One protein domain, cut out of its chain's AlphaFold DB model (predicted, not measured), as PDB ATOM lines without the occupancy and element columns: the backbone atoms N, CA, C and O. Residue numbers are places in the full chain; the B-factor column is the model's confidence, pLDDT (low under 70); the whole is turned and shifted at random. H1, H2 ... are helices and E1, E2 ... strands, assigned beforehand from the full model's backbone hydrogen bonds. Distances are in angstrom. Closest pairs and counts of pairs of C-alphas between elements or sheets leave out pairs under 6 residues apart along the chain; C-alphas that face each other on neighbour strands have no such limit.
ATOM      1  N   LYS A 128      87.197  96.977 221.069       85.56
ATOM      2  CA  LYS A 128      86.805  97.473 219.751       85.56
ATOM      3  C   LYS A 128      87.408  98.857 219.532       85.56
ATOM      4  O   LYS A 128      87.039  99.774 220.260       85.56
ATOM      5  N   LEU A 129      88.239  99.002 218.504       84.81
ATOM      6  CA  LEU A 129      88.759 100.296 218.056       84.81
ATOM      7  C   LEU A 129      88.141 100.691 216.713       84.81
ATOM      8  O   LEU A 129      87.699  99.839 215.929       84.81
ATOM      9  N   HIS A 130      88.055 101.997 216.465       84.00
ATOM     10  CA  HIS A 130      87.669 102.494 215.146       84.00
ATOM     11  C   HIS A 130      88.871 102.423 214.198       84.00
ATOM     12  O   HIS A 130      89.994 102.677 214.617       84.00
ATOM     13  N   ILE A 131      88.655 102.143 212.906       83.06
ATOM     14  CA  ILE A 131      89.766 102.005 211.945       83.06
ATOM     15  C   ILE A 131      90.651 103.256 211.882       83.06
ATOM     16  O   ILE A 131      91.859 103.130 211.732       83.06
ATOM     17  N   ASP A 132      90.067 104.447 212.059       83.56
ATOM     18  CA  ASP A 132      90.821 105.706 212.052       83.56
ATOM     19  C   ASP A 132      91.776 105.849 213.262       83.56
ATOM     20  O   ASP A 132      92.758 106.577 213.170       83.56
ATOM     21  N   GLU A 133      91.546 105.140 214.374       82.56
ATOM     22  CA  GLU A 133      92.420 105.160 215.567       82.56
ATOM     23  C   GLU A 133      93.652 104.251 215.422       82.56
ATOM     24  O   GLU A 133      94.604 104.342 216.207       82.56
ATOM     25  N   VAL A 134      93.615 103.363 214.428       84.12
ATOM     26  CA  VAL A 134      94.635 102.346 214.126       84.12
ATOM     27  C   VAL A 134      95.557 102.799 212.994       84.12
ATOM     28  O   VAL A 134      96.593 102.183 212.759       84.12
ATOM     29  N   LEU A 135      95.191 103.870 212.284       83.56
ATOM     30  CA  LEU A 135      95.958 104.361 211.146       83.56
ATOM     31  C   LEU A 135      97.391 104.708 211.540       83.56
ATOM     32  O   LEU A 135      97.638 105.237 212.623       83.56
ATOM     33  N   ASP A 136      98.316 104.379 210.641       82.44
ATOM     34  CA  ASP A 136      99.750 104.678 210.724       82.44
ATOM     35  C   ASP A 136     100.485 104.060 211.932       82.44
ATOM     36  O   ASP A 136     101.673 104.308 212.146       82.44
ATOM     37  N   LYS A 137      99.815 103.194 212.703       84.12
ATOM     38  CA  LYS A 137     100.414 102.430 213.803       84.12
ATOM     39  C   LYS A 137     100.831 101.039 213.338       84.12
ATOM     40  O   LYS A 137     100.166 100.415 212.511       84.12
ATOM     41  N   ILE A 138     101.924 100.536 213.912       82.50
ATOM     42  CA  ILE A 138     102.371  99.159 213.692       82.50
ATOM     43  C   ILE A 138     101.430  98.226 214.452       82.50
ATOM     44  O   ILE A 138     101.306  98.319 215.677       82.50
ATOM     45  N   ILE A 139     100.789  97.318 213.723       86.19
ATOM     46  CA  ILE A 139      99.902  96.298 214.276       86.19
ATOM     47  C   ILE A 139     100.417  94.899 213.940       86.19
ATOM     48  O   ILE A 139     100.933  94.656 212.849       86.19
ATOM     49  N   LYS A 140     100.261  93.959 214.874       85.00
ATOM     50  CA  LYS A 140     100.452  92.523 214.624       85.00
ATOM     51  C   LYS A 140      99.102  91.906 214.311       85.00
ATOM     52  O   LYS A 140      98.298  91.721 215.224       85.00
ATOM     53  N   LEU A 141      98.822  91.620 213.044       83.19
ATOM     54  CA  LEU A 141      97.556  91.007 212.659       83.19
ATOM     55  C   LEU A 141      97.552  89.539 213.095       83.19
ATOM     56  O   LEU A 141      98.463  88.790 212.757       83.19
ATOM     57  N   LEU A 142      96.540  89.143 213.865       82.06
ATOM     58  CA  LEU A 142      96.411  87.794 214.422       82.06
ATOM     59  C   LEU A 142      95.455  86.925 213.605       82.06
ATOM     60  O   LEU A 142      95.704  85.742 213.420       82.06
ATOM     61  N   ALA A 143      94.330  87.494 213.175       82.62
ATOM     62  CA  ALA A 143      93.322  86.782 212.402       82.62
ATOM     63  C   ALA A 143      92.353  87.765 211.741       82.62
ATOM     64  O   ALA A 143      92.184  88.901 212.193       82.62
ATOM     65  N   TYR A 144      91.644  87.299 210.714       84.88
ATOM     66  CA  TYR A 144      90.521  88.023 210.136       84.88
ATOM     67  C   TYR A 144      89.292  87.125 209.969       84.88
ATOM     68  O   TYR A 144      89.373  85.897 209.940       84.88
ATOM     69  N   GLY A 145      88.121  87.746 209.886       83.00
ATOM     70  CA  GLY A 145      86.856  87.069 209.650       83.00
ATOM     71  C   GLY A 145      85.929  87.919 208.801       83.00
ATOM     72  O   GLY A 145      85.758  89.110 209.045       83.00
ATOM     73  N   LEU A 146      85.302  87.286 207.816       82.06
ATOM     74  CA  LEU A 146      84.268  87.900 206.995       82.06
ATOM     75  C   LEU A 146      82.895  87.546 207.559       82.06
ATOM     76  O   LEU A 146      82.615  86.386 207.867       82.06
ATOM     77  N   THR A 147      82.045  88.556 207.699       79.94
ATOM     78  CA  THR A 147      80.664  88.420 208.176       79.94
ATOM     79  C   THR A 147      79.734  89.213 207.274       79.94
ATOM     80  O   THR A 147      80.149  90.208 206.686       79.94
ATOM     81  N   ASP A 148      78.478  88.798 207.149       78.12
ATOM     82  CA  ASP A 148      77.506  89.562 206.367       78.12
ATOM     83  C   ASP A 148      77.139  90.857 207.105       78.12
ATOM     84  O   ASP A 148      76.868  90.859 208.311       78.12
ATOM     85  N   SER A 149      77.168  91.987 206.394       71.12
ATOM     86  CA  SER A 149      76.829  93.282 206.980       71.12
ATOM     87  C   SER A 149      75.315  93.436 207.112       71.12
ATOM     88  O   SER A 149      74.556  93.094 206.213       71.12
ATOM     89  N   LYS A 150      74.858  94.014 208.230       66.06
ATOM     90  CA  LYS A 150      73.438  94.369 208.421       66.06
ATOM     91  C   LYS A 150      73.008  95.600 207.621       66.06
ATOM     92  O   LYS A 150      71.815  95.800 207.425       66.06
ATOM     93  N   HIS A 151      73.959  96.449 207.233       65.25
ATOM     94  CA  HIS A 151      73.681  97.774 206.667       65.25
ATOM     95  C   HIS A 151      74.087  97.904 205.199       65.25
ATOM     96  O   HIS A 151      73.525  98.736 204.497       65.25
ATOM     97  N   ASN A 152      75.027  97.079 204.734       66.38
ATOM     98  CA  ASN A 152      75.506  97.090 203.356       66.38
ATOM     99  C   ASN A 152      75.317  95.707 202.731       66.38
ATOM    100  O   ASN A 152      75.406  94.701 203.424       66.38
ATOM    101  N   ALA A 153      75.118  95.664 201.414       66.31
ATOM    102  CA  ALA A 153      75.083  94.409 200.660       66.31
ATOM    103  C   ALA A 153      76.438  93.668 200.677       66.31
ATOM    104  O   ALA A 153      76.498  92.469 200.430       66.31
ATOM    105  N   ASP A 154      77.523  94.388 200.972       74.12
ATOM    106  CA  ASP A 154      78.882  93.859 201.005       74.12
ATOM    107  C   ASP A 154      79.258  93.285 202.383       74.12
ATOM    108  O   ASP A 154      78.799  93.755 203.430       74.12
ATOM    109  N   LYS A 155      80.155  92.291 202.387       78.62
ATOM    110  CA  LYS A 155      80.667  91.650 203.609       78.62
ATOM    111  C   LYS A 155      81.439  92.648 204.484       78.62
ATOM    112  O   LYS A 155      82.208  93.472 203.992       78.62
ATOM    113  N   CYS A 156      81.260  92.544 205.797       81.81
ATOM    114  CA  CYS A 156      82.041  93.253 206.800       81.81
ATOM    115  C   CYS A 156      83.246  92.408 207.226       81.81
ATOM    116  O   CYS A 156      83.107  91.270 207.690       81.81
ATOM    117  N   LEU A 157      84.428  92.997 207.082       84.81
ATOM    118  CA  LEU A 157      85.692  92.470 207.558       84.81
ATOM    119  C   LEU A 157      85.860  92.795 209.042       84.81
ATOM    120  O   LEU A 157      85.763  93.949 209.458       84.81
ATOM    121  N   THR A 158      86.146  91.770 209.830       85.88
ATOM    122  CA  THR A 158      86.595  91.882 211.216       85.88
ATOM    123  C   THR A 158      88.057  91.467 211.260       85.88
ATOM    124  O   THR A 158      88.372  90.355 210.844       85.88
ATOM    125  N   ILE A 159      88.940  92.335 211.743       86.44
ATOM    126  CA  ILE A 159      90.356  92.011 211.967       86.44
ATOM    127  C   ILE A 159      90.646  92.015 213.463       86.44
ATOM    128  O   ILE A 159      90.198  92.917 214.173       86.44
ATOM    129  N   GLN A 160      91.393  91.017 213.923       87.50
ATOM    130  CA  GLN A 160      91.967  90.961 215.262       87.50
ATOM    131  C   GLN A 160      93.470  91.214 215.151       87.50
ATOM    132  O   GLN A 160      94.153  90.543 214.375       87.50
ATOM    133  N   TYR A 161      93.982  92.164 215.925       86.06
ATOM    134  CA  TYR A 161      95.395  92.537 215.919       86.06
ATOM    135  C   TYR A 161      95.862  92.965 217.309       86.06
ATOM    136  O   TYR A 161      95.051  93.312 218.167       86.06
ATOM    137  N   GLU A 162      97.172  92.943 217.529       86.06
ATOM    138  CA  GLU A 162      97.799  93.540 218.704       86.06
ATOM    139  C   GLU A 162      98.444  94.876 218.344       86.06
ATOM    140  O   GLU A 162      99.077  95.007 217.293       86.06
ATOM    141  N   MET A 163      98.292  95.858 219.227       83.56
ATOM    142  CA  MET A 163      98.896  97.185 219.113       83.56
ATOM    143  C   MET A 163      99.637  97.499 220.414       83.56
ATOM    144  O   MET A 163      99.209  97.074 221.486       83.56
ATOM    145  N   GLN A 164     100.762  98.210 220.329       80.25
ATOM    146  CA  GLN A 164     101.447  98.684 221.528       80.25
ATOM    147  C   GLN A 164     100.654  99.829 222.149       80.25
ATOM    148  O   GLN A 164     100.450 100.867 221.512       80.25
ATOM    149  N   GLU A 165     100.239  99.647 223.395       75.31
ATOM    150  CA  GLU A 165      99.636 100.704 224.194       75.31
ATOM    151  C   GLU A 165     100.492 100.967 225.433       75.31
ATOM    152  O   GLU A 165     101.055 100.059 226.050       75.31
ATOM    153  N   ASN A 166     100.598 102.247 225.792       65.56
ATOM    154  CA  ASN A 166     101.218 102.662 227.042       65.56
ATOM    155  C   ASN A 166     100.185 102.481 228.151       65.56
ATOM    156  O   ASN A 166      99.334 103.351 228.361       65.56
ATOM    157  N   THR A 167     100.242 101.356 228.853       57.56
ATOM    158  CA  THR A 167      99.339 101.118 229.978       57.56
ATOM    159  C   THR A 167      99.930 101.798 231.208       57.56
ATOM    160  O   THR A 167     100.925 101.348 231.769       57.56
ATOM    161  N   GLY A 168      99.346 102.922 231.623       51.25
ATOM    162  CA  GLY A 168      99.731 103.571 232.874       51.25
ATOM    163  C   GLY A 168      99.293 102.719 234.064       51.25
ATOM    164  O   GLY A 168      98.097 102.622 234.340       51.25
ATOM    165  N   GLN A 169     100.238 102.100 234.773       55.19
ATOM    166  CA  GLN A 169      99.963 101.523 236.089       55.19
ATOM    167  C   GLN A 169      99.933 102.628 237.155       55.19
ATOM    168  O   GLN A 169     100.603 103.652 237.031       55.19
ATOM    169  N   ALA A 170      99.155 102.410 238.219       53.53
ATOM    170  CA  ALA A 170      98.901 103.378 239.292       53.53
ATOM    171  C   ALA A 170     100.157 103.860 240.062       53.53
ATOM    172  O   ALA A 170     100.051 104.819 240.820       53.53
ATOM    173  N   ASP A 171     101.324 103.249 239.826       51.16
ATOM    174  CA  ASP A 171     102.607 103.555 240.479       51.16
ATOM    175  C   ASP A 171     103.581 104.388 239.613       51.16
ATOM    176  O   ASP A 171     104.736 104.584 239.984       51.16
ATOM    177  N   GLY A 172     103.139 104.927 238.468       57.25
ATOM    178  CA  GLY A 172     103.933 105.884 237.677       57.25
ATOM    179  C   GLY A 172     105.002 105.268 236.762       57.25
ATOM    180  O   GLY A 172     105.741 106.005 236.110       57.25
ATOM    181  N   THR A 173     105.066 103.940 236.661       54.16
ATOM    182  CA  THR A 173     105.911 103.222 235.695       54.16
ATOM    183  C   THR A 173     105.124 102.952 234.410       54.16
ATOM    184  O   THR A 173     104.062 102.331 234.447       54.16
ATOM    185  N   THR A 174     105.631 103.409 233.262       53.34
ATOM    186  CA  THR A 174     105.022 103.156 231.946       53.34
ATOM    187  C   THR A 174     105.543 101.833 231.387       53.34
ATOM    188  O   THR A 174     106.736 101.729 231.100       53.34
ATOM    189  N   THR A 175     104.678 100.832 231.202       57.38
ATOM    190  CA  THR A 175     105.006  99.633 230.415       57.38
ATOM    191  C   THR A 175     104.313  99.686 229.056       57.38
ATOM    192  O   THR A 175     103.108  99.921 228.955       57.38
ATOM    193  N   THR A 176     105.098  99.504 227.993       69.50
ATOM    194  CA  THR A 176     104.607  99.244 226.633       69.50
ATOM    195  C   THR A 176     104.240  97.775 226.527       69.50
ATOM    196  O   THR A 176     105.128  96.928 226.403       69.50
ATOM    197  N   ASP A 177     102.942  97.487 226.553       76.81
ATOM    198  CA  ASP A 177     102.416  96.134 226.411       76.81
ATOM    199  C   ASP A 177     101.648  96.003 225.088       76.81
ATOM    200  O   ASP A 177     101.063  96.960 224.576       76.81
ATOM    201  N   TRP A 178     101.677  94.804 224.504       80.75
ATOM    202  CA  TRP A 178     100.891  94.476 223.314       80.75
ATOM    203  C   TRP A 178      99.464  94.124 223.739       80.75
ATOM    204  O   TRP A 178      99.237  93.106 224.396       80.75
ATOM    205  N   VAL A 179      98.500  94.967 223.371       83.62
ATOM    206  CA  VAL A 179      97.087  94.807 223.734       83.62
ATOM    207  C   VAL A 179      96.293  94.331 222.517       83.62
ATOM    208  O   VAL A 179      96.505  94.802 221.401       83.62
ATOM    209  N   LYS A 180      95.388  93.361 222.719       87.12
ATOM    210  CA  LYS A 180      94.525  92.812 221.660       87.12
ATOM    211  C   LYS A 180      93.340  93.731 221.378       87.12
ATOM    212  O   LYS A 180      92.566  94.062 222.282       87.12
ATOM    213  N   HIS A 181      93.128  94.023 220.103       86.75
ATOM    214  CA  HIS A 181      92.025  94.833 219.611       86.75
ATOM    215  C   HIS A 181      91.319  94.173 218.428       86.75
ATOM    216  O   HIS A 181      91.867  93.313 217.734       86.75
ATOM    217  N   ILE A 182      90.084  94.613 218.196       88.31
ATOM    218  CA  ILE A 182      89.262  94.205 217.060       88.31
ATOM    219  C   ILE A 182      88.782  95.455 216.327       88.31
ATOM    220  O   ILE A 182      88.211  96.356 216.942       88.31
ATOM    221  N   THR A 183      88.928  95.477 215.003       86.38
ATOM    222  CA  THR A 183      88.348  96.522 214.144       86.38
ATOM    223  C   THR A 183      87.375  95.912 213.141       86.38
ATOM    224  O   THR A 183      87.649  94.875 212.536       86.38
ATOM    225  N   PHE A 184      86.236  96.582 212.951       85.50
ATOM    226  CA  PHE A 184      85.239  96.248 211.934       85.50
ATOM    227  C   PHE A 184      85.341  97.244 210.783       85.50
ATOM    228  O   PHE A 184      85.306  98.453 211.006       85.50
ATOM    229  N   THR A 185      85.431  96.752 209.554       83.25
ATOM    230  CA  THR A 185      85.529  97.588 208.357       83.25
ATOM    231  C   THR A 185      84.751  96.983 207.193       83.25
ATOM    232  O   THR A 185      84.674  95.769 207.031       83.25
ATOM    233  N   GLY A 186      84.129  97.835 206.379       79.81
ATOM    234  CA  GLY A 186      83.489  97.449 205.115       79.81
ATOM    235  C   GLY A 186      84.406  97.640 203.903       79.81
ATOM    236  O   GLY A 186      83.924  97.711 202.776       79.81
ATOM    237  N   SER A 187      85.713  97.830 204.123       80.94
ATOM    238  CA  SER A 187      86.656  98.173 203.060       80.94
ATOM    239  C   SER A 187      86.937  96.984 202.138       80.94
ATOM    240  O   SER A 187      87.633  96.047 202.526       80.94
ATOM    241  N   LYS A 188      86.467  97.058 200.886       82.19
ATOM    242  CA  LYS A 188      86.741  96.041 199.855       82.19
ATOM    243  C   LYS A 188      88.229  95.889 199.550       82.19
ATOM    244  O   LYS A 188      88.684  94.781 199.309       82.19
ATOM    245  N   SER A 189      88.996  96.980 199.593       83.81
ATOM    246  CA  SER A 189      90.440  96.928 199.338       83.81
ATOM    247  C   SER A 189      91.174  96.082 200.375       83.81
ATOM    248  O   SER A 189      92.052  95.311 200.008       83.81
ATOM    249  N   LEU A 190      90.788  96.189 201.652       82.62
ATOM    250  CA  LEU A 190      91.377  95.390 202.728       82.62
ATOM    251  C   LEU A 190      90.926  93.932 202.655       82.62
ATOM    252  O   LEU A 190      91.730  93.044 202.900       82.62
ATOM    253  N   VAL A 191      89.662  93.684 202.289       83.19
ATOM    254  CA  VAL A 191      89.162  92.320 202.053       83.19
ATOM    255  C   VAL A 191      89.990  91.641 200.968       83.19
ATOM    256  O   VAL A 191      90.556  90.591 201.234       83.19
ATOM    257  N   ASN A 192      90.145  92.276 199.804       83.69
ATOM    258  CA  ASN A 192      90.892  91.707 198.681       83.69
ATOM    259  C   ASN A 192      92.386  91.495 198.994       83.69
ATOM    260  O   ASN A 192      93.009  90.635 198.391       83.69
ATOM    261  N   GLN A 193      92.977  92.285 199.899       81.50
ATOM    262  CA  GLN A 193      94.381  92.122 200.312       81.50
ATOM    263  C   GLN A 193      94.587  90.957 201.284       81.50
ATOM    264  O   GLN A 193      95.672  90.391 201.325       81.50
ATOM    265  N   LEU A 194      93.565  90.612 202.067       80.75
ATOM    266  CA  LEU A 194      93.596  89.465 202.981       80.75
ATOM    267  C   LEU A 194      93.051  88.184 202.325       80.75
ATOM    268  O   LEU A 194      93.300  87.083 202.818       80.75
ATOM    269  N   GLU A 195      92.307  88.319 201.224       74.50
ATOM    270  CA  GLU A 195      91.759  87.222 200.428       74.50
ATOM    271  C   GLU A 195      92.895  86.498 199.686       74.50
ATOM    272  O   GLU A 195      93.364  86.935 198.640       74.50
ATOM    273  N   GLY A 196      93.362  85.394 200.275       71.50
ATOM    274  CA  GLY A 196      94.481  84.594 199.764       71.50
ATOM    275  C   GLY A 196      95.574  84.308 200.794       71.50
ATOM    276  O   GLY A 196      96.408  83.448 200.541       71.50
ATOM    277  N   ILE A 197      95.552  84.974 201.955       77.31
ATOM    278  CA  ILE A 197      96.474  84.684 203.063       77.31
ATOM    279  C   ILE A 197      95.991  83.434 203.802       77.31
ATOM    280  O   ILE A 197      94.830  83.376 204.238       77.31
ATOM    281  N   GLU A 198      96.864  82.439 203.952       72.38
ATOM    282  CA  GLU A 198      96.539  81.221 204.686       72.38
ATOM    283  C   GLU A 198      96.594  81.462 206.199       72.38
ATOM    284  O   GLU A 198      97.289  82.339 206.706       72.38
ATOM    285  N   ALA A 199      95.870  80.648 206.973       68.69
ATOM    286  CA  ALA A 199      95.877  80.765 208.433       68.69
ATOM    287  C   ALA A 199      97.276  80.542 209.053       68.69
ATOM    288  O   ALA A 199      97.502  80.961 210.186       68.69
ATOM    289  N   ALA A 200      98.188  79.885 208.327       72.62
ATOM    290  CA  ALA A 200      99.564  79.624 208.746       72.62
ATOM    291  C   ALA A 200     100.475  80.862 208.668       72.62
ATOM    292  O   ALA A 200     101.481  80.906 209.371       72.62
ATOM    293  N   ASP A 201     100.108  81.864 207.865       75.56
ATOM    294  CA  ASP A 201     100.901  83.084 207.676       75.56
ATOM    295  C   ASP A 201     100.660  84.121 208.789       75.56
ATOM    296  O   ASP A 201     101.322  85.157 208.852       75.56
ATOM    297  N   PHE A 202      99.711  83.852 209.692       76.69
ATOM    298  CA  PHE A 202      99.484  84.659 210.885       76.69
ATOM    299  C   PHE A 202     100.346  84.167 212.061       76.69
ATOM    300  O   PHE A 202     100.434  82.959 212.291       76.69
ATOM    301  N   PRO A 203     100.902  85.068 212.893       80.00
ATOM    302  CA  PRO A 203     100.759  86.524 212.855       80.00
ATOM    303  C   PRO A 203     101.838  87.230 212.019       80.00
ATOM    304  O   PRO A 203     103.006  86.851 212.061       80.00
ATOM    305  N   PHE A 204     101.471  88.334 211.359       81.19
ATOM    306  CA  PHE A 204     102.415  89.215 210.658       81.19
ATOM    307  C   PHE A 204     102.235  90.684 211.059       81.19
ATOM    308  O   PHE A 204     101.188  91.091 211.571       81.19
ATOM    309  N   THR A 205     103.276  91.489 210.856       83.44
ATOM    310  CA  THR A 205     103.278  92.925 211.161       83.44
ATOM    311  C   THR A 205     102.884  93.747 209.945       83.44
ATOM    312  O   THR A 205     103.436  93.539 208.871       83.44
ATOM    313  N   ALA A 206     101.982  94.709 210.118       86.06
ATOM    314  CA  ALA A 206     101.576  95.633 209.062       86.06
ATOM    315  C   ALA A 206     101.202  97.005 209.640       86.06
ATOM    316  O   ALA A 206     100.982  97.152 210.845       86.06
ATOM    317  N   LYS A 207     101.088  98.006 208.770       85.69
ATOM    318  CA  LYS A 207     100.453  99.303 209.032       85.69
ATOM    319  C   LYS A 207      99.205  99.436 208.166       85.69
ATOM    320  O   LYS A 207      99.188  98.978 207.024       85.69
ATOM    321  N   ILE A 208      98.160 100.081 208.684       85.38
ATOM    322  CA  ILE A 208      96.986 100.458 207.883       85.38
ATOM    323  C   ILE A 208      97.109 101.936 207.540       85.38
ATOM    324  O   ILE A 208      97.139 102.772 208.439       85.38
ATOM    325  N   ILE A 209      97.124 102.253 206.249       85.56
ATOM    326  CA  ILE A 209      97.214 103.634 205.766       85.56
ATOM    327  C   ILE A 209      95.914 104.007 205.055       85.56
ATOM    328  O   ILE A 209      95.306 103.190 204.351       85.56
ATOM    329  N   LYS A 210      95.481 105.257 205.232       86.50
ATOM    330  CA  LYS A 210      94.322 105.842 204.547       86.50
ATOM    331  C   LYS A 210      94.795 106.634 203.331       86.50
ATOM    332  O   LYS A 210      95.360 107.713 203.472       86.50
ATOM    333  N   GLN A 211      94.536 106.117 202.132       82.75
ATOM    334  CA  GLN A 211      94.894 106.791 200.886       82.75
ATOM    335  C   GLN A 211      93.709 107.619 200.359       82.75
ATOM    336  O   GLN A 211      92.625 107.063 200.128       82.75
ATOM    337  N   PRO A 212      93.877 108.944 200.176       82.06
ATOM    338  CA  PRO A 212      92.834 109.798 199.622       82.06
ATOM    339  C   PRO A 212      92.695 109.589 198.107       82.06
ATOM    340  O   PRO A 212      93.675 109.457 197.379       82.06
ATOM    341  N   LEU A 213      91.453 109.599 197.626       77.81
ATOM    342  CA  LEU A 213      91.072 109.527 196.217       77.81
ATOM    343  C   LEU A 213      90.371 110.813 195.770       77.81
ATOM    344  O   LEU A 213      89.838 111.585 196.573       77.81
ATOM    345  N   ALA A 214      90.298 111.009 194.452       67.69
ATOM    346  CA  ALA A 214      89.518 112.092 193.867       67.69
ATOM    347  C   ALA A 214      88.049 112.055 194.347       67.69
ATOM    348  O   ALA A 214      87.450 110.986 194.498       67.69
ATOM    349  N   ARG A 215      87.456 113.242 194.543       69.88
ATOM    350  CA  ARG A 215      86.073 113.451 195.031       69.88
ATOM    351  C   ARG A 215      85.819 113.029 196.490       69.88
ATOM    352  O   ARG A 215      84.712 112.608 196.814       69.88
ATOM    353  N   GLY A 216      86.822 113.143 197.366       69.06
ATOM    354  CA  GLY A 216      86.652 112.959 198.818       69.06
ATOM    355  C   GLY A 216      86.427 111.509 199.256       69.06
ATOM    356  O   GLY A 216      86.046 111.255 200.395       69.06
ATOM    357  N   LYS A 217      86.653 110.545 198.357       72.12
ATOM    358  CA  LYS A 217      86.652 109.117 198.688       72.12
ATOM    359  C   LYS A 217      88.022 108.733 199.239       72.12
ATOM    360  O   LYS A 217      89.018 109.335 198.870       72.12
ATOM    361  N   CYS A 218      88.078 107.731 200.103       80.12
ATOM    362  CA  CYS A 218      89.330 107.165 200.605       80.12
ATOM    363  C   CYS A 218      89.247 105.641 200.521       80.12
ATOM    364  O   CYS A 218      88.145 105.086 200.588       80.12
ATOM    365  N   PHE A 219      90.388 104.968 200.418       82.62
ATOM    366  CA  PHE A 219      90.472 103.534 200.690       82.62
ATOM    367  C   PHE A 219      91.607 103.247 201.668       82.62
ATOM    368  O   PHE A 219      92.530 104.044 201.832       82.62
ATOM    369  N   TYR A 220      91.501 102.109 202.344       85.12
ATOM    370  CA  TYR A 220      92.487 101.652 203.313       85.12
ATOM    371  C   TYR A 220      93.370 100.579 202.675       85.12
ATOM    372  O   TYR A 220      92.865  99.751 201.908       85.12
ATOM    373  N   LYS A 221      94.664 100.571 202.985       86.06
ATOM    374  CA  LYS A 221      95.622  99.581 202.472       86.06
ATOM    375  C   LYS A 221      96.552  99.115 203.593       86.06
ATOM    376  O   LYS A 221      96.956  99.938 204.414       86.06
ATOM    377  N   PHE A 222      96.872  97.821 203.606       83.81
ATOM    378  CA  PHE A 222      97.978  97.283 204.391       83.81
ATOM    379  C   PHE A 222      99.304  97.595 203.700       83.81
ATOM    380  O   PHE A 222      99.438  97.419 202.485       83.81
ATOM    381  N   VAL A 223     100.252  98.092 204.482       84.44
ATOM    382  CA  VAL A 223     101.608  98.441 204.057       84.44
ATOM    383  C   VAL A 223     102.591  97.841 205.056       84.44
ATOM    384  O   VAL A 223     102.238  97.648 206.227       84.44
ATOM    385  N   ASP A 224     103.794  97.524 204.594       80.69
ATOM    386  CA  ASP A 224     104.838  97.006 205.466       80.69
ATOM    387  C   ASP A 224     105.234  98.055 206.521       80.69
ATOM    388  O   ASP A 224     105.151  99.261 206.276       80.69
TER     389      ASP A 224
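Overview. This is residues 128 to 224 of the 227 residues of an uncharacterized protein of termite gut metagenome (UniProt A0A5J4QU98). Picture one strongly twisted sheet of five strands that folds partly round a short helix, H2, which packs between E5 and E2, with the one-turn helix H1 on the other face. The hairpin of E2 and E3 runs on past E1 as a long twisted arm, and the E4 and E5 hairpin makes the sheet's other side. The 97 printed residues hold H1, E1, E2, E3, H2, E4 and E5 in that order, the sheet runs E3, E2, E1, E4, E5, antiparallel throughout, and the class is mostly strand. The whole is only just compact, close to loose, with a radius of gyration of the C-alphas of 15.0 A and spans of 49 by 36 by 29 A.

Along the chain. Find C-alpha 131 at (89.766, 102.005, 211.945), where H1, residues 131 to 134, begins. Then come E1, residues 138 to 148 and 27.6 A long; E2, residues 155 to 168 and 36.9 A; and E3, residues 174 to 185 and 31.1 A. H2 spans residues 188 to 194, 10.0 A, starting at C-alpha 188 at (86.741, 96.041, 199.855). E4 takes residues 204 to 212, 25.2 A, and E5 residues 218 to 223, 15.5 A, ending at C-alpha 223 at (101.608, 98.441, 204.057).

Arrangement. Start with E1, E2 and E3, a meander, each strand the antiparallel neighbour of the one before. E1 bends by 70 degrees at residue 142; look there for N 142 and O 160, 2.8 A apart. Between E2 and E3, find N 161 and O 181 at 3.0 A. E4 pairs with E1 over residues 204 to 207, with N 141 and O 204 at 2.8 A, and with E5 over residues 207 to 212, with N 209 and O 221 at 3.0 A. H1 is on the sheet at a height of 5.6 A, over none of the strands; its C-alpha 131 is 6.1 A from that of Thr 183, their closest pair. H2 is on the opposite face at a height of 5.9 A, and its closest C-alphas to E5 are Leu 190 and Lys 221, 6.0 A apart. H2 lies only just over E3, with 3 C-alphas falling on it, slantwise at 33 degrees on the local plane. In H2 every O i to N i+4 pair is within hydrogen-bond range; H1 is too short for one. E1 and E5 are apart.

Size, cuts and confidence. The two farthest C-alphas, Asp 171 and Arg 215, are 49.4 A apart. The printed part has no cut, and no link is long. Mean pLDDT of the printed part is 78.0; look for values under 70 at residues 150 to 153, 166 to 176, 199 and 214 to 216.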